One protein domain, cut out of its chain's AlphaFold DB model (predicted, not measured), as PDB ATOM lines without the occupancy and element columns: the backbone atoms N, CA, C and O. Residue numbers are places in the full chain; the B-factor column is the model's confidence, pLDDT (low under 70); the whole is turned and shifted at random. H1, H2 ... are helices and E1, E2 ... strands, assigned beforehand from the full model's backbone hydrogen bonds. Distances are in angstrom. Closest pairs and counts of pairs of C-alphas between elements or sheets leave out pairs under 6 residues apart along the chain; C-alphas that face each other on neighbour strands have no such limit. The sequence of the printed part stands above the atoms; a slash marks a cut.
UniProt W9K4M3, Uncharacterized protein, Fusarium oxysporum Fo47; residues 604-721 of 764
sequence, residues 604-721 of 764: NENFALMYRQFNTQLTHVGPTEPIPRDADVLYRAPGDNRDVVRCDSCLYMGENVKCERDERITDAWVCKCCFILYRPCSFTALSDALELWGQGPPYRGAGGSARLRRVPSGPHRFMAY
ATOM      1  N   ASN A 604     -18.425 -64.413 -14.202       90.44
ATOM      2  CA  ASN A 604     -17.043 -64.709 -13.811       90.44
ATOM      3  C   ASN A 604     -16.109 -64.886 -15.015       90.44
ATOM      4  O   ASN A 604     -14.983 -64.392 -14.990       90.44
ATOM      5  N   GLU A 605     -16.566 -65.544 -16.084       93.75
ATOM      6  CA  GLU A 605     -15.800 -65.648 -17.335       93.75
ATOM      7  C   GLU A 605     -15.560 -64.261 -17.935       93.75
ATOM      8  O   GLU A 605     -14.425 -63.909 -18.261       93.75
ATOM      9  N   ASN A 606     -16.607 -63.438 -18.007       94.25
ATOM     10  CA  ASN A 606     -16.494 -62.073 -18.509       94.25
ATOM     11  C   ASN A 606     -15.642 -61.178 -17.603       94.25
ATOM     12  O   ASN A 606     -14.896 -60.346 -18.114       94.25
ATOM     13  N   PHE A 607     -15.689 -61.364 -16.284       91.56
ATOM     14  CA  PHE A 607     -14.811 -60.684 -15.338       91.56
ATOM     15  C   PHE A 607     -13.347 -61.055 -15.584       91.56
ATOM     16  O   PHE A 607     -12.517 -60.168 -15.775       91.56
ATOM     17  N   ALA A 608     -13.031 -62.351 -15.660       93.50
ATOM     18  CA  ALA A 608     -11.675 -62.828 -15.919       93.50
ATOM     19  C   ALA A 608     -11.143 -62.334 -17.274       93.50
ATOM     20  O   ALA A 608      -9.981 -61.937 -17.379       93.50
ATOM     21  N   LEU A 609     -11.991 -62.306 -18.309       94.19
ATOM     22  CA  LEU A 609     -11.637 -61.755 -19.616       94.19
ATOM     23  C   LEU A 609     -11.419 -60.240 -19.565       94.19
ATOM     24  O   LEU A 609     -10.429 -59.770 -20.126       94.19
ATOM     25  N   MET A 610     -12.294 -59.485 -18.888       94.12
ATOM     26  CA  MET A 610     -12.146 -58.033 -18.737       94.12
ATOM     27  C   MET A 610     -10.845 -57.723 -18.006       94.12
ATOM     28  O   MET A 610     -10.055 -56.909 -18.478       94.12
ATOM     29  N   TYR A 611     -10.589 -58.429 -16.904       93.81
ATOM     30  CA  TYR A 611      -9.371 -58.286 -16.122       93.81
ATOM     31  C   TYR A 611      -8.134 -58.593 -16.973       93.81
ATOM     32  O   TYR A 611      -7.225 -57.777 -17.073       93.81
ATOM     33  N   ARG A 612      -8.123 -59.724 -17.686       95.06
ATOM     34  CA  ARG A 612      -6.996 -60.113 -18.544       95.06
ATOM     35  C   ARG A 612      -6.738 -59.137 -19.697       95.06
ATOM     36  O   ARG A 612      -5.582 -58.944 -20.060       95.06
ATOM     37  N   GLN A 613      -7.784 -58.604 -20.327       94.12
ATOM     38  CA  GLN A 613      -7.647 -57.768 -21.527       94.12
ATOM     39  C   GLN A 613      -7.415 -56.291 -21.211       94.12
ATOM     40  O   GLN A 613      -6.764 -55.607 -22.000       94.12
ATOM     41  N   PHE A 614      -7.958 -55.797 -20.098       94.81
ATOM     42  CA  PHE A 614      -8.053 -54.363 -19.849       94.81
ATOM     43  C   PHE A 614      -7.569 -53.919 -18.475       94.81
ATOM     44  O   PHE A 614      -7.328 -52.729 -18.319       94.81
ATOM     45  N   ASN A 615      -7.398 -54.805 -17.489       92.75
ATOM     46  CA  ASN A 615      -6.870 -54.376 -16.197       92.75
ATOM     47  C   ASN A 615      -5.380 -54.043 -16.325       92.75
ATOM     48  O   ASN A 615      -4.549 -54.906 -16.609       92.75
ATOM     49  N   THR A 616      -5.047 -52.776 -16.116       92.00
ATOM     50  CA  THR A 616      -3.693 -52.232 -16.226       92.00
ATOM     51  C   THR A 616      -3.435 -51.260 -15.076       92.00
ATOM     52  O   THR A 616      -4.283 -51.057 -14.213       92.00
ATOM     53  N   GLN A 617      -2.267 -50.615 -15.060       88.69
ATOM     54  CA  GLN A 617      -2.025 -49.503 -14.136       88.69
ATOM     55  C   GLN A 617      -2.889 -48.269 -14.442       88.69
ATOM     56  O   GLN A 617      -2.965 -47.382 -13.596       88.69
ATOM     57  N   LEU A 618      -3.481 -48.168 -15.639       90.06
ATOM     58  CA  LEU A 618      -4.312 -47.029 -16.049       90.06
ATOM     59  C   LEU A 618      -5.810 -47.318 -15.921       90.06
ATOM     60  O   LEU A 618      -6.594 -46.438 -15.578       90.06
ATOM     61  N   THR A 619      -6.185 -48.564 -16.181       91.00
ATOM     62  CA  THR A 619      -7.571 -49.012 -16.260       91.00
ATOM     63  C   THR A 619      -7.823 -50.031 -15.166       91.00
ATOM     64  O   THR A 619      -7.207 -51.099 -15.157       91.00
ATOM     65  N   HIS A 620      -8.767 -49.738 -14.283       90.25
ATOM     66  CA  HIS A 620      -9.166 -50.644 -13.218       90.25
ATOM     67  C   HIS A 620     -10.483 -51.333 -13.572       90.25
ATOM     68  O   HIS A 620     -11.515 -50.682 -13.740       90.25
ATOM     69  N   VAL A 621     -10.454 -52.659 -13.703       90.44
ATOM     70  CA  VAL A 621     -11.670 -53.469 -13.867       90.44
ATOM     71  C   VAL A 621     -12.247 -53.705 -12.478       90.44
ATOM     72  O   VAL A 621     -11.523 -54.138 -11.591       90.44
ATOM     73  N   GLY A 622     -13.517 -53.338 -12.305       76.25
ATOM     74  CA  GLY A 622     -14.082 -52.911 -11.031       76.25
ATOM     75  C   GLY A 622     -13.876 -53.863  -9.851       76.25
ATOM     76  O   GLY A 622     -13.773 -55.076 -10.046       76.25
ATOM     77  N   PRO A 623     -13.907 -53.327  -8.618       57.31
ATOM     78  CA  PRO A 623     -14.185 -54.113  -7.429       57.31
ATOM     79  C   PRO A 623     -15.705 -54.321  -7.265       57.31
ATOM     80  O   PRO A 623     -16.520 -53.750  -7.991       57.31
ATOM     81  N   THR A 624     -16.102 -55.140  -6.290       55.66
ATOM     82  CA  THR A 624     -17.504 -55.413  -5.914       55.66
ATOM     83  C   THR A 624     -18.270 -54.182  -5.395       55.66
ATOM     84  O   THR A 624     -19.494 -54.232  -5.295       55.66
ATOM     85  N   GLU A 625     -17.591 -53.061  -5.129       63.16
ATOM     86  CA  GLU A 625     -18.157 -51.801  -4.623       63.16
ATOM     87  C   GLU A 625     -17.992 -50.636  -5.625       63.16
ATOM     88  O   GLU A 625     -17.085 -50.665  -6.463       63.16
ATOM     89  N   PRO A 626     -18.853 -49.595  -5.582       65.06
ATOM     90  CA  PRO A 626     -18.675 -48.407  -6.413       65.06
ATOM     91  C   PRO A 626     -17.342 -47.717  -6.103       65.06
ATOM     92  O   PRO A 626     -17.022 -47.482  -4.941       65.06
ATOM     93  N   ILE A 627     -16.597 -47.331  -7.142       73.56
ATOM     94  CA  ILE A 627     -15.356 -46.571  -6.951       73.56
ATOM     95  C   ILE A 627     -15.686 -45.205  -6.321       73.56
ATOM     96  O   ILE A 627     -16.522 -44.480  -6.878       73.56
ATOM     97  N   PRO A 628     -15.047 -44.844  -5.188       76.06
ATOM     98  CA  PRO A 628     -15.223 -43.543  -4.556       76.06
ATOM     99  C   PRO A 628     -14.958 -42.397  -5.525       76.06
ATOM    100  O   PRO A 628     -14.087 -42.474  -6.394       76.06
ATOM    101  N   ARG A 629     -15.712 -41.304  -5.366       70.62
ATOM    102  CA  ARG A 629     -15.581 -40.129  -6.231       70.62
ATOM    103  C   ARG A 629     -14.216 -39.476  -6.159       70.62
ATOM    104  O   ARG A 629     -13.984 -38.662  -7.022       70.62
ATOM    105  N   ASP A 630     -13.390 -39.762  -5.173       74.94
ATOM    106  CA  ASP A 630     -12.062 -39.204  -4.911       74.94
ATOM    107  C   ASP A 630     -10.937 -40.228  -5.142       74.94
ATOM    108  O   ASP A 630      -9.782 -39.949  -4.847       74.94
ATOM    109  N   ALA A 631     -11.252 -41.412  -5.680       80.06
ATOM    110  CA  ALA A 631     -10.262 -42.459  -5.896       80.06
ATOM    111  C   ALA A 631      -9.180 -42.033  -6.903       80.06
ATOM    112  O   ALA A 631      -9.503 -41.616  -8.017       80.06
ATOM    113  N   ASP A 632      -7.907 -42.255  -6.562       78.56
ATOM    114  CA  ASP A 632      -6.735 -41.878  -7.376       78.56
ATOM    115  C   ASP A 632      -6.799 -42.373  -8.832       78.56
ATOM    116  O   ASP A 632      -6.311 -41.720  -9.753       78.56
ATOM    117  N   VAL A 633      -7.444 -43.520  -9.074       77.81
ATOM    118  CA  VAL A 633      -7.629 -44.079 -10.425       77.81
ATOM    119  C   VAL A 633      -8.479 -43.185 -11.340       77.81
ATOM    120  O   VAL A 633      -8.390 -43.289 -12.563       77.81
ATOM    121  N   LEU A 634      -9.294 -42.296 -10.767       81.38
ATOM    122  CA  LEU A 634     -10.137 -41.350 -11.494       81.38
ATOM    123  C   LEU A 634      -9.483 -39.969 -11.673       81.38
ATOM    124  O   LEU A 634      -9.954 -39.228 -12.531       81.38
ATOM    125  N   TYR A 635      -8.417 -39.636 -10.928       83.81
ATOM    126  CA  TYR A 635      -7.775 -38.309 -10.925       83.81
ATOM    127  C   TYR A 635      -6.262 -38.408 -11.107       83.81
ATOM    128  O   TYR A 635      -5.513 -38.529 -10.142       83.81
ATOM    129  N   ARG A 636      -5.789 -38.305 -12.351       83.81
ATOM    130  CA  ARG A 636      -4.354 -38.402 -12.669       83.81
ATOM    131  C   ARG A 636      -3.786 -37.130 -13.278       83.81
ATOM    132  O   ARG A 636      -2.585 -36.889 -13.199       83.81
ATOM    133  N   ALA A 637      -4.651 -36.292 -13.838       83.94
ATOM    134  CA  ALA A 637      -4.322 -35.004 -14.415       83.94
ATOM    135  C   ALA A 637      -5.348 -33.923 -14.009       83.94
ATOM    136  O   ALA A 637      -6.513 -34.238 -13.747       83.94
ATOM    137  N   PRO A 638      -4.974 -32.625 -14.040       75.88
ATOM    138  CA  PRO A 638      -5.860 -31.507 -13.682       75.88
ATOM    139  C   PRO A 638      -7.187 -31.421 -14.465       75.88
ATOM    140  O   PRO A 638      -8.102 -30.726 -14.036       75.88
ATOM    141  N   GLY A 639      -7.306 -32.118 -15.602       75.38
ATOM    142  CA  GLY A 639      -8.516 -32.183 -16.432       75.38
ATOM    143  C   GLY A 639      -9.406 -33.412 -16.202       75.38
ATOM    144  O   GLY A 639     -10.398 -33.567 -16.910       75.38
ATOM    145  N   ASP A 640      -9.066 -34.291 -15.255       81.62
ATOM    146  CA  ASP A 640      -9.830 -35.518 -15.001       81.62
ATOM    147  C   ASP A 640     -11.039 -35.325 -14.086       81.62
ATOM    148  O   ASP A 640     -11.877 -36.220 -13.995       81.62
ATOM    149  N   ASN A 641     -11.148 -34.167 -13.430       70.94
ATOM    150  CA  ASN A 641     -12.233 -33.886 -12.501       70.94
ATOM    151  C   ASN A 641     -13.589 -33.828 -13.224       70.94
ATOM    152  O   ASN A 641     -13.736 -33.133 -14.232       70.94
ATOM    153  N   ARG A 642     -14.585 -34.569 -12.719       69.06
ATOM    154  CA  ARG A 642     -15.932 -34.640 -13.306       69.06
ATOM    155  C   ARG A 642     -16.996 -34.541 -12.225       69.06
ATOM    156  O   ARG A 642     -16.934 -35.243 -11.221       69.06
ATOM    157  N   ASP A 643     -18.069 -33.813 -12.523       66.38
ATOM    158  CA  ASP A 643     -19.259 -33.755 -11.661       66.38
ATOM    159  C   ASP A 643     -19.960 -35.125 -11.517       66.38
ATOM    160  O   ASP A 643     -20.694 -35.371 -10.552       66.38
ATOM    161  N   VAL A 644     -19.733 -36.034 -12.479       69.94
ATOM    162  CA  VAL A 644     -20.339 -37.371 -12.551       69.94
ATOM    163  C   VAL A 644     -19.290 -38.432 -12.906       69.94
ATOM    164  O   VAL A 644     -18.710 -38.414 -13.995       69.94
ATOM    165  N   VAL A 645     -19.110 -39.413 -12.015       76.31
ATOM    166  CA  VAL A 645     -18.280 -40.606 -12.257       76.31
ATOM    167  C   VAL A 645     -18.989 -41.536 -13.242       76.31
ATOM    168  O   VAL A 645     -20.166 -41.862 -13.079       76.31
ATOM    169  N   ARG A 646     -18.279 -41.964 -14.289       84.62
ATOM    170  CA  ARG A 646     -18.791 -42.876 -15.323       84.62
ATOM    171  C   ARG A 646     -17.774 -43.978 -15.570       84.62
ATOM    172  O   ARG A 646     -16.598 -43.677 -15.749       84.62
ATOM    173  N   CYS A 647     -18.238 -45.223 -15.641       89.56
ATOM    174  CA  CYS A 647     -17.405 -46.324 -16.108       89.56
ATOM    175  C   CYS A 647     -17.068 -46.159 -17.602       89.56
ATOM    176  O   CYS A 647     -17.788 -45.481 -18.347       89.56
ATOM    177  N   ASP A 648     -16.013 -46.832 -18.052       90.62
ATOM    178  CA  ASP A 648     -15.513 -46.775 -19.428       90.62
ATOM    179  C   ASP A 648     -16.583 -47.165 -20.456       90.62
ATOM    180  O   ASP A 648     -16.748 -46.505 -21.477       90.62
ATOM    181  N   SER A 649     -17.381 -48.200 -20.165       89.88
ATOM    182  CA  SER A 649     -18.466 -48.629 -21.059       89.88
ATOM    183  C   SER A 649     -19.499 -47.520 -21.255       89.88
ATOM    184  O   SER A 649     -19.852 -47.210 -22.387       89.88
ATOM    185  N   CYS A 650     -19.950 -46.871 -20.177       87.94
ATOM    186  CA  CYS A 650     -20.872 -45.741 -20.273       87.94
ATOM    187  C   CYS A 650     -20.235 -44.561 -21.018       87.94
ATOM    188  O   CYS A 650     -20.898 -43.961 -21.860       87.94
ATOM    189  N   LEU A 651     -18.962 -44.252 -20.744       87.19
ATOM    190  CA  LEU A 651     -18.218 -43.183 -21.416       87.19
ATOM    191  C   LEU A 651     -18.155 -43.411 -22.936       87.19
ATOM    192  O   LEU A 651     -18.530 -42.527 -23.709       87.19
ATOM    193  N   TYR A 652     -17.749 -44.606 -23.368       87.56
ATOM    194  CA  TYR A 652     -17.574 -44.940 -24.783       87.56
ATOM    195  C   TYR A 652     -18.879 -45.254 -25.515       87.56
ATOM    196  O   TYR A 652     -18.936 -45.122 -26.737       87.56
ATOM    197  N   MET A 653     -19.943 -45.636 -24.812       80.69
ATOM    198  CA  MET A 653     -21.255 -45.874 -25.421       80.69
ATOM    199  C   MET A 653     -22.012 -44.580 -25.746       80.69
ATOM    200  O   MET A 653     -23.027 -44.643 -26.425       80.69
ATOM    201  N   GLY A 654     -21.522 -43.408 -25.325       74.88
ATOM    202  CA  GLY A 654     -22.033 -42.099 -25.751       74.88
ATOM    203  C   GLY A 654     -22.236 -41.115 -24.600       74.88
ATOM    204  O   GLY A 654     -22.410 -41.505 -23.452       74.88
ATOM    205  N   GLU A 655     -22.249 -39.817 -24.898       67.19
ATOM    206  CA  GLU A 655     -22.263 -38.732 -23.898       67.19
ATOM    207  C   GLU A 655     -23.484 -38.745 -22.968       67.19
ATOM    208  O   GLU A 655     -23.360 -38.399 -21.799       67.19
ATOM    209  N   ASN A 656     -24.628 -39.234 -23.451       73.00
ATOM    210  CA  ASN A 656     -25.900 -39.239 -22.720       73.00
ATOM    211  C   ASN A 656     -26.215 -40.565 -22.000       73.00
ATOM    212  O   ASN A 656     -27.318 -40.733 -21.481       73.00
ATOM    213  N   VAL A 657     -25.291 -41.534 -21.990       82.06
ATOM    214  CA  VAL A 657     -25.494 -42.810 -21.283       82.06
ATOM    215  C   VAL A 657     -25.191 -42.620 -19.796       82.06
ATOM    216  O   VAL A 657     -24.027 -42.485 -19.403       82.06
ATOM    217  N   LYS A 658     -26.231 -42.623 -18.959       85.12
ATOM    218  CA  LYS A 658     -26.080 -42.520 -17.503       85.12
ATOM    219  C   LYS A 658     -25.395 -43.762 -16.925       85.12
ATOM    220  O   LYS A 658     -25.655 -44.883 -17.361       85.12
ATOM    221  N   CYS A 659     -24.521 -43.554 -15.943       87.56
ATOM    222  CA  CYS A 659     -23.854 -44.629 -15.212       87.56
ATOM    223  C   CYS A 659     -24.606 -44.888 -13.901       87.56
ATOM    224  O   CYS A 659     -24.219 -44.412 -12.841       87.56
ATOM    225  N   GLU A 660     -25.739 -45.578 -14.004       89.06
ATOM    226  CA  GLU A 660     -26.598 -45.927 -12.868       89.06
ATOM    227  C   GLU A 660     -26.450 -47.411 -12.549       89.06
ATOM    228  O   GLU A 660     -26.390 -48.226 -13.477       89.06
ATOM    229  N   ARG A 661     -26.415 -47.757 -11.256       87.69
ATOM    230  CA  ARG A 661     -26.417 -49.151 -10.795       87.69
ATOM    231  C   ARG A 661     -27.639 -49.881 -11.354       87.69
ATOM    232  O   ARG A 661     -28.736 -49.329 -11.391       87.69
ATOM    233  N   ASP A 662     -27.437 -51.117 -11.787       88.50
ATOM    234  CA  ASP A 662     -28.534 -52.036 -12.056       88.50
ATOM    235  C   ASP A 662     -28.946 -52.722 -10.749       88.50
ATOM    236  O   ASP A 662     -28.150 -53.434 -10.136       88.50
ATOM    237  N   GLU A 663     -30.174 -52.483 -10.296       87.94
ATOM    238  CA  GLU A 663     -30.675 -53.004  -9.016       87.94
ATOM    239  C   GLU A 663     -30.846 -54.531  -9.018       87.94
ATOM    240  O   GLU A 663     -30.969 -55.135  -7.955       87.94
ATOM    241  N   ARG A 664     -30.801 -55.174 -10.194       84.06
ATOM    242  CA  ARG A 664     -30.879 -56.637 -10.326       84.06
ATOM    243  C   ARG A 664     -29.608 -57.352  -9.859       84.06
ATOM    244  O   ARG A 664     -29.676 -58.549  -9.600       84.06
ATOM    245  N   ILE A 665     -28.472 -56.652  -9.749       79.19
ATOM    246  CA  ILE A 665     -27.233 -57.193  -9.171       79.19
ATOM    247  C   ILE A 665     -27.054 -56.651  -7.752       79.19
ATOM    248  O   ILE A 665     -26.796 -55.462  -7.523       79.19
ATOM    249  N   THR A 666     -27.180 -57.551  -6.780       79.44
ATOM    250  CA  THR A 666     -27.098 -57.223  -5.353       79.44
ATOM    251  C   THR A 666     -25.718 -57.490  -4.754       79.44
ATOM    252  O   THR A 666     -25.351 -56.810  -3.800       79.44
ATOM    253  N   ASP A 667     -24.937 -58.398  -5.342       77.44
ATOM    254  CA  ASP A 667     -23.635 -58.889  -4.870       77.44
ATOM    255  C   ASP A 667     -22.419 -58.135  -5.443       77.44
ATOM    256  O   ASP A 667     -21.300 -58.305  -4.960       77.44
ATOM    257  N   ALA A 668     -22.629 -57.263  -6.432       77.88
ATOM    258  CA  ALA A 668     -21.605 -56.377  -6.979       77.88
ATOM    259  C   ALA A 668     -22.189 -55.039  -7.461       77.88
ATOM    260  O   ALA A 668     -23.366 -54.927  -7.816       77.88
ATOM    261  N   TRP A 669     -21.354 -54.002  -7.533       84.75
ATOM    262  CA  TRP A 669     -21.718 -52.770  -8.224       84.75
ATOM    263  C   TRP A 669     -21.492 -52.907  -9.734       84.75
ATOM    264  O   TRP A 669     -20.364 -52.894 -10.225       84.75
ATOM    265  N   VAL A 670     -22.585 -53.014 -10.493       89.81
ATOM    266  CA  VAL A 670     -22.567 -53.041 -11.961       89.81
ATOM    267  C   VAL A 670     -23.603 -52.055 -12.482       89.81
ATOM    268  O   VAL A 670     -24.750 -52.049 -12.037       89.81
ATOM    269  N   CYS A 671     -23.215 -51.192 -13.421       90.75
ATOM    270  CA  CYS A 671     -24.155 -50.260 -14.036       90.75
ATOM    271  C   CYS A 671     -25.048 -50.951 -15.080       90.75
ATOM    272  O   CYS A 671     -24.635 -51.940 -15.688       90.75
ATOM    273  N   LYS A 672     -26.224 -50.386 -15.384       91.62
ATOM    274  CA  LYS A 672     -27.168 -50.917 -16.396       91.62
ATOM    275  C   LYS A 672     -26.508 -51.227 -17.748       91.62
ATOM    276  O   LYS A 672     -26.795 -52.244 -18.373       91.62
ATOM    277  N   CYS A 673     -25.578 -50.379 -18.199       90.75
ATOM    278  CA  CYS A 673     -24.859 -50.587 -19.460       90.75
ATOM    279  C   CYS A 673     -23.952 -51.828 -19.423       90.75
ATOM    280  O   CYS A 673     -23.915 -52.599 -20.380       90.75
ATOM    281  N   CYS A 674     -23.204 -52.012 -18.336       92.06
ATOM    282  CA  CYS A 674     -22.323 -53.163 -18.145       92.06
ATOM    283  C   CYS A 674     -23.114 -54.442 -17.858       92.06
ATOM    284  O   CYS A 674     -22.726 -55.505 -18.334       92.06
ATOM    285  N   PHE A 675     -24.252 -54.326 -17.168       91.62
ATOM    286  CA  PHE A 675     -25.183 -55.422 -16.923       91.62
ATOM    287  C   PHE A 675     -25.759 -55.989 -18.223       91.62
ATOM    288  O   PHE A 675     -25.732 -57.196 -18.430       91.62
ATOM    289  N   ILE A 676     -26.212 -55.126 -19.141       91.44
ATOM    290  CA  ILE A 676     -26.717 -55.547 -20.461       91.44
ATOM    291  C   ILE A 676     -25.639 -56.277 -21.275       91.44
ATOM    292  O   ILE A 676     -25.949 -57.201 -22.019       91.44
ATOM    293  N   LEU A 677     -24.371 -55.884 -21.122       91.56
ATOM    294  CA  LEU A 677     -23.223 -56.571 -21.727       91.56
ATOM    295  C   LEU A 677     -22.688 -57.727 -20.862       91.56
ATOM    296  O   LEU A 677     -21.691 -58.347 -21.222       91.56
ATOM    297  N   TYR A 678     -23.352 -58.009 -19.741       92.62
ATOM    298  CA  TYR A 678     -23.084 -59.081 -18.789       92.62
ATOM    299  C   TYR A 678     -21.631 -59.160 -18.292       92.62
ATOM    300  O   TYR A 678     -21.014 -60.222 -18.281       92.62
ATOM    301  N   ARG A 679     -21.049 -58.020 -17.909       92.19
ATOM    302  CA  ARG A 679     -19.626 -57.901 -17.529       92.19
ATOM    303  C   ARG A 679     -19.416 -56.821 -16.453       92.19
ATOM    304  O   ARG A 679     -20.304 -55.984 -16.283       92.19
ATOM    305  N   PRO A 680     -18.269 -56.774 -15.746       92.25
ATOM    306  CA  PRO A 680     -18.018 -55.734 -14.747       92.25
ATOM    307  C   PRO A 680     -17.888 -54.331 -15.358       92.25
ATOM    308  O   PRO A 680     -17.622 -54.153 -16.552       92.25
ATOM    309  N   CYS A 681     -18.046 -53.312 -14.513       91.81
ATOM    310  CA  CYS A 681     -17.615 -51.957 -14.842       91.81
ATOM    311  C   CYS A 681     -16.087 -51.866 -14.862       91.81
ATOM    312  O   CYS A 681     -15.408 -52.617 -14.173       91.81
ATOM    313  N   SER A 682     -15.546 -50.934 -15.638       92.25
ATOM    314  CA  SER A 682     -14.133 -50.560 -15.589       92.25
ATOM    315  C   SER A 682     -14.004 -49.046 -15.532       92.25
ATOM    316  O   SER A 682     -14.929 -48.330 -15.931       92.25
ATOM    317  N   PHE A 683     -12.896 -48.567 -14.986       90.62
ATOM    318  CA  PHE A 683     -12.691 -47.163 -14.692       90.62
ATOM    319  C   PHE A 683     -11.280 -46.743 -15.070       90.62
ATOM    320  O   PHE A 683     -10.300 -47.357 -14.651       90.62
ATOM    321  N   THR A 684     -11.219 -45.667 -15.839       90.31
ATOM    322  CA  THR A 684      -9.996 -45.036 -16.317       90.31
ATOM    323  C   THR A 684     -10.143 -43.526 -16.132       90.31
ATOM    324  O   THR A 684     -11.218 -42.966 -16.401       90.31
ATOM    325  N   ALA A 685      -9.077 -42.852 -15.699       89.88
ATOM    326  CA  ALA A 685      -9.002 -41.390 -15.693       89.88
ATOM    327  C   ALA A 685      -9.337 -40.812 -17.087       89.88
ATOM    328  O   ALA A 685      -9.141 -41.478 -18.102       89.88
ATOM    329  N   LEU A 686      -9.904 -39.599 -17.179       86.94
ATOM    330  CA  LEU A 686     -10.413 -39.073 -18.463       86.94
ATOM    331  C   LEU A 686      -9.318 -38.908 -19.511       86.94
ATOM    332  O   LEU A 686      -9.503 -39.315 -20.655       86.94
ATOM    333  N   SER A 687      -8.211 -38.302 -19.116       88.00
ATOM    334  CA  SER A 687      -7.019 -38.090 -19.928       88.00
ATOM    335  C   SER A 687      -6.531 -39.405 -20.547       88.00
ATOM    336  O   SER A 687      -6.482 -39.520 -21.774       88.00
ATOM    337  N   ASP A 688      -6.316 -40.422 -19.711       91.75
ATOM    338  CA  ASP A 688      -5.930 -41.777 -20.120       91.75
ATOM    339  C   ASP A 688      -7.005 -42.441 -21.004       91.75
ATOM    340  O   ASP A 688      -6.699 -43.048 -22.030       91.75
ATOM    341  N   ALA A 689      -8.288 -42.297 -20.662       90.38
ATOM    342  CA  ALA A 689      -9.403 -42.857 -21.426       90.38
ATOM    343  C   ALA A 689      -9.481 -42.284 -22.850       90.38
ATOM    344  O   ALA A 689      -9.751 -43.021 -23.802       90.38
ATOM    345  N   LEU A 690      -9.236 -40.980 -23.019       88.56
ATOM    346  CA  LEU A 690      -9.192 -40.331 -24.332       88.56
ATOM    347  C   LEU A 690      -8.021 -40.859 -25.172       88.56
ATOM    348  O   LEU A 690      -8.188 -41.102 -26.370       88.56
ATOM    349  N   GLU A 691      -6.860 -41.088 -24.558       90.06
ATOM    350  CA  GLU A 691      -5.700 -41.677 -25.232       90.06
ATOM    351  C   GLU A 691      -5.946 -43.138 -25.633       90.06
ATOM    352  O   GLU A 691      -5.779 -43.501 -26.801       90.06
ATOM    353  N   LEU A 692      -6.426 -43.961 -24.699       93.81
ATOM    354  CA  LEU A 692      -6.695 -45.385 -24.909       93.81
ATOM    355  C   LEU A 692      -7.874 -45.635 -25.863       93.81
ATOM    356  O   LEU A 692      -7.954 -46.700 -26.481       93.81
ATOM    357  N   TRP A 693      -8.778 -44.665 -26.029       92.06
ATOM    358  CA  TRP A 693      -9.800 -44.662 -27.079       92.06
ATOM    359  C   TRP A 693      -9.216 -44.276 -28.446       92.06
ATOM    360  O   TRP A 693      -9.517 -44.890 -29.476       92.06
ATOM    361  N   GLY A 694      -8.335 -43.280 -28.456       89.31
ATOM    362  CA  GLY A 694      -7.627 -42.785 -29.629       89.31
ATOM    363  C   GLY A 694      -7.732 -41.268 -29.758       89.31
ATOM    364  O   GLY A 694      -8.801 -40.681 -29.587       89.31
ATOM    365  N   GLN A 695      -6.612 -40.644 -30.123       80.44
ATOM    366  CA  GLN A 695      -6.472 -39.192 -30.207       80.44
ATOM    367  C   GLN A 695      -6.811 -38.637 -31.604       80.44
ATOM    368  O   GLN A 695      -6.720 -39.341 -32.616       80.44
ATOM    369  N   GLY A 696      -7.158 -37.346 -31.637       78.19
ATOM    370  CA  GLY A 696      -7.345 -36.543 -32.851       78.19
ATOM    371  C   GLY A 696      -8.780 -36.493 -33.410       78.19
ATOM    372  O   GLY A 696      -9.610 -37.344 -33.078       78.19
ATOM    373  N   PRO A 697      -9.091 -35.484 -34.246       75.56
ATOM    374  CA  PRO A 697     -10.388 -35.345 -34.911       75.56
ATOM    375  C   PRO A 697     -10.621 -36.430 -35.992       75.56
ATOM    376  O   PRO A 697      -9.671 -37.089 -36.422       75.56
ATOM    377  N   PRO A 698     -11.870 -36.619 -36.470       78.06
ATOM    378  CA  PRO A 698     -13.095 -35.963 -36.010       78.06
ATOM    379  C   PRO A 698     -13.594 -36.542 -34.680       78.06
ATOM    380  O   PRO A 698     -13.549 -37.755 -34.453       78.06
ATOM    381  N   TYR A 699     -14.096 -35.670 -33.807       79.94
ATOM    382  CA  TYR A 699     -14.673 -36.044 -32.515       79.94
ATOM    383  C   TYR A 699     -16.166 -36.371 -32.633       79.94
ATOM    384  O   TYR A 699     -16.832 -36.003 -33.602       79.94
ATOM    385  N   ARG A 700     -16.697 -37.108 -31.657       70.69
ATOM    386  CA  ARG A 700     -18.136 -37.338 -31.509       70.69
ATOM    387  C   ARG A 700     -18.797 -36.053 -31.014       70.69
ATOM    388  O   ARG A 700     -18.377 -35.525 -29.997       70.69
ATOM    389  N   GLY A 701     -19.833 -35.598 -31.722       59.66
ATOM    390  CA  GLY A 701     -20.611 -34.415 -31.342       59.66
ATOM    391  C   GLY A 701     -19.845 -33.093 -31.492       59.66
ATOM    392  O   GLY A 701     -18.630 -33.027 -31.341       59.66
ATOM    393  N   ALA A 702     -20.561 -32.011 -31.795       44.03
ATOM    394  CA  ALA A 702     -19.972 -30.671 -31.892       44.03
ATOM    395  C   ALA A 702     -19.841 -29.958 -30.525       44.03
ATOM    396  O   ALA A 702     -19.299 -28.859 -30.470       44.03
ATOM    397  N   GLY A 703     -20.321 -30.561 -29.424       50.47
ATOM    398  CA  GLY A 703     -20.446 -29.891 -28.116       50.47
ATOM    399  C   GLY A 703     -20.358 -30.789 -26.875       50.47
ATOM    400  O   GLY A 703     -20.881 -30.416 -25.830       50.47
ATOM    401  N   GLY A 704     -19.744 -31.970 -26.971       52.69
ATOM    402  CA  GLY A 704     -19.607 -32.904 -25.851       52.69
ATOM    403  C   GLY A 704     -18.499 -32.561 -24.853       52.69
ATOM    404  O   GLY A 704     -17.455 -32.033 -25.234       52.69
ATOM    405  N   SER A 705     -18.684 -32.924 -23.577       54.41
ATOM    406  CA  SER A 705     -17.687 -32.723 -22.506       54.41
ATOM    407  C   SER A 705     -16.440 -33.613 -22.629       54.41
ATOM    408  O   SER A 705     -15.408 -33.302 -22.040       54.41
ATOM    409  N   ALA A 706     -16.494 -34.690 -23.424       63.62
ATOM    410  CA  ALA A 706     -15.357 -35.561 -23.714       63.62
ATOM    411  C   ALA A 706     -15.120 -35.632 -25.231       63.62
ATOM    412  O   ALA A 706     -15.948 -36.161 -25.969       63.62
ATOM    413  N   ARG A 707     -13.965 -35.138 -25.700       76.25
ATOM    414  CA  ARG A 707     -13.551 -35.156 -27.119       76.25
ATOM    415  C   ARG A 707     -13.142 -36.563 -27.579       76.25
ATOM    416  O   ARG A 707     -12.004 -36.798 -27.977       76.25
ATOM    417  N   LEU A 708     -14.060 -37.524 -27.508       82.56
ATOM    418  CA  LEU A 708     -13.829 -38.890 -27.976       82.56
ATOM    419  C   LEU A 708     -13.811 -38.919 -29.502       82.56
ATOM    420  O   LEU A 708     -14.734 -38.431 -30.157       82.56
ATOM    421  N   ARG A 709     -12.786 -39.540 -30.084       85.50
ATOM    422  CA  ARG A 709     -12.695 -39.733 -31.533       85.50
ATOM    423  C   ARG A 709     -13.892 -40.531 -32.062       85.50
ATOM    424  O   ARG A 709     -14.322 -41.517 -31.460       85.50
ATOM    425  N   ARG A 710     -14.435 -40.129 -33.212       83.06
ATOM    426  CA  ARG A 710     -15.582 -40.789 -33.865       83.06
ATOM    427  C   ARG A 710     -15.262 -42.234 -34.262       83.06
ATOM    428  O   ARG A 710     -16.109 -43.110 -34.089       83.06
ATOM    429  N   VAL A 711     -14.033 -42.462 -34.724       88.06
ATOM    430  CA  VAL A 711     -13.474 -43.760 -35.130       88.06
ATOM    431  C   VAL A 711     -12.272 -44.068 -34.234       88.06
ATOM    432  O   VAL A 711     -11.200 -43.503 -34.463       88.06
ATOM    433  N   PRO A 712     -12.434 -44.874 -33.175       90.25
ATOM    434  CA  PRO A 712     -11.353 -45.142 -32.237       90.25
ATOM    435  C   PRO A 712     -10.223 -45.964 -32.854       90.25
ATOM    436  O   PRO A 712     -10.449 -46.947 -33.559       90.25
ATOM    437  N   SER A 713      -8.990 -45.594 -32.522       90.19
ATOM    438  CA  SER A 713      -7.771 -46.287 -32.956       90.19
ATOM    439  C   SER A 713      -7.056 -47.012 -31.815       90.19
ATOM    440  O   SER A 713      -6.216 -47.869 -32.089       90.19
ATOM    441  N   GLY A 714      -7.384 -46.690 -30.561       92.56
ATOM    442  CA  GLY A 714      -6.739 -47.248 -29.377       92.56
ATOM    443  C   GLY A 714      -7.339 -48.582 -28.905       92.56
ATOM    444  O   GLY A 714      -8.345 -49.052 -29.453       92.56
ATOM    445  N   PRO A 715      -6.716 -49.222 -27.899       93.31
ATOM    446  CA  PRO A 715      -7.124 -50.533 -27.391       93.31
ATOM    447  C   PRO A 715      -8.531 -50.546 -26.768       93.31
ATOM    448  O   PRO A 715      -9.222 -51.561 -26.859       93.31
ATOM    449  N   HIS A 716      -9.011 -49.429 -26.212       94.50
ATOM    450  CA  HIS A 716     -10.344 -49.351 -25.604       94.50
ATOM    451  C   HIS A 716     -11.497 -49.367 -26.617       94.50
ATOM    452  O   HIS A 716     -12.655 -49.482 -26.216       94.50
ATOM    453  N   ARG A 717     -11.232 -49.353 -27.935       91.50
ATOM    454  CA  ARG A 717     -12.287 -49.587 -28.941       91.50
ATOM    455  C   ARG A 717     -13.033 -50.902 -28.707       91.50
ATOM    456  O   ARG A 717     -14.235 -50.979 -28.929       91.50
ATOM    457  N   PHE A 718     -12.337 -51.914 -28.189       92.81
ATOM    458  CA  PHE A 718     -12.903 -53.225 -27.878       92.81
ATOM    459  C   PHE A 718     -13.737 -53.241 -26.585       92.81
ATOM    460  O   PHE A 718     -14.266 -54.281 -26.207       92.81
ATOM    461  N   MET A 719     -13.922 -52.102 -25.918       92.00
ATOM    462  CA  MET A 719     -14.856 -51.976 -24.802       92.00
ATOM    463  C   MET A 719     -16.250 -51.514 -25.234       92.00
ATOM    464  O   MET A 719     -17.159 -51.561 -24.416       92.00
ATOM    465  N   ALA A 720     -16.489 -51.080 -26.471       90.06
ATOM    466  CA  ALA A 720     -17.804 -50.561 -26.859       90.06
ATOM    467  C   ALA A 720     -18.129 -50.801 -28.333       90.06
ATOM    468  O   ALA A 720     -17.259 -51.134 -29.140       90.06
ATOM    469  N   TYR A 721     -19.394 -50.586 -28.697       89.38
ATOM    470  CA  TYR A 721     -19.758 -50.487 -30.105       89.38
ATOM    471  C   TYR A 721     -19.084 -49.261 -30.732       89.38
ATOM    472  O   TYR A 721     -19.074 -48.166 -30.156       89.38
TER     473      TYR A 721
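AT A GLANCE: This is residues 604 to 721 of the 764 residues of an uncharacterized protein of Fusarium oxysporum Fo47 (UniProt W9K4M3). Look for a globule with little regular structure, where H2 and the tiny antiparallel sheet E1-E2 lie inside, other short helices sit around them, and loops 654 to 671 and 694 to 714 reach toward opposite ends. The 118 printed residues run H1 E1 H2 H3 E2 H4 H5; mostly helix, these hold only 41 residues. It is compact: radius of gyration of the C-alphas 13.5 A, spans 40 by 27 by 27 A.

IN THESE COORDINATES: Find E1 at residues 619 to 621 and E2 at 682 to 684. From C-alpha 604 at (-17.043, -64.709, -13.811), H1 runs 15.0 A to 614. H2 is 648 to 653, H3 672 to 676, H4 686 to 693; H5, 715 to 719, ends at (-14.856, -51.976, -24.802).

HOW THE PARTS SIT: Across E1-E2, N 620 and O 683 are 2.9 A apart, within hydrogen-bond range. The closest C-alphas of H1 and E1, Tyr 611 and Val 621, are 5.8 A apart. H2 touches H3, closest C-alphas Cys 650 and Cys 673, 6.3 A. H4 touches H5, closest C-alphas Trp 693 and His 716, 4.9 A. Every O i to N i+4 pair is within range in H1 to H4; H5 has 0 of 1, but 2 of 2 for i+3.

THE WHOLE: The farthest C-alphas, Asp 667 and Pro 697, are 40.4 A apart. The printed part has no cut; links E1-H2, H2-H3 and H4-H5 are long. Find pLDDT under 70 at 623 to 626, 642 to 644, 655 and 701 to 706.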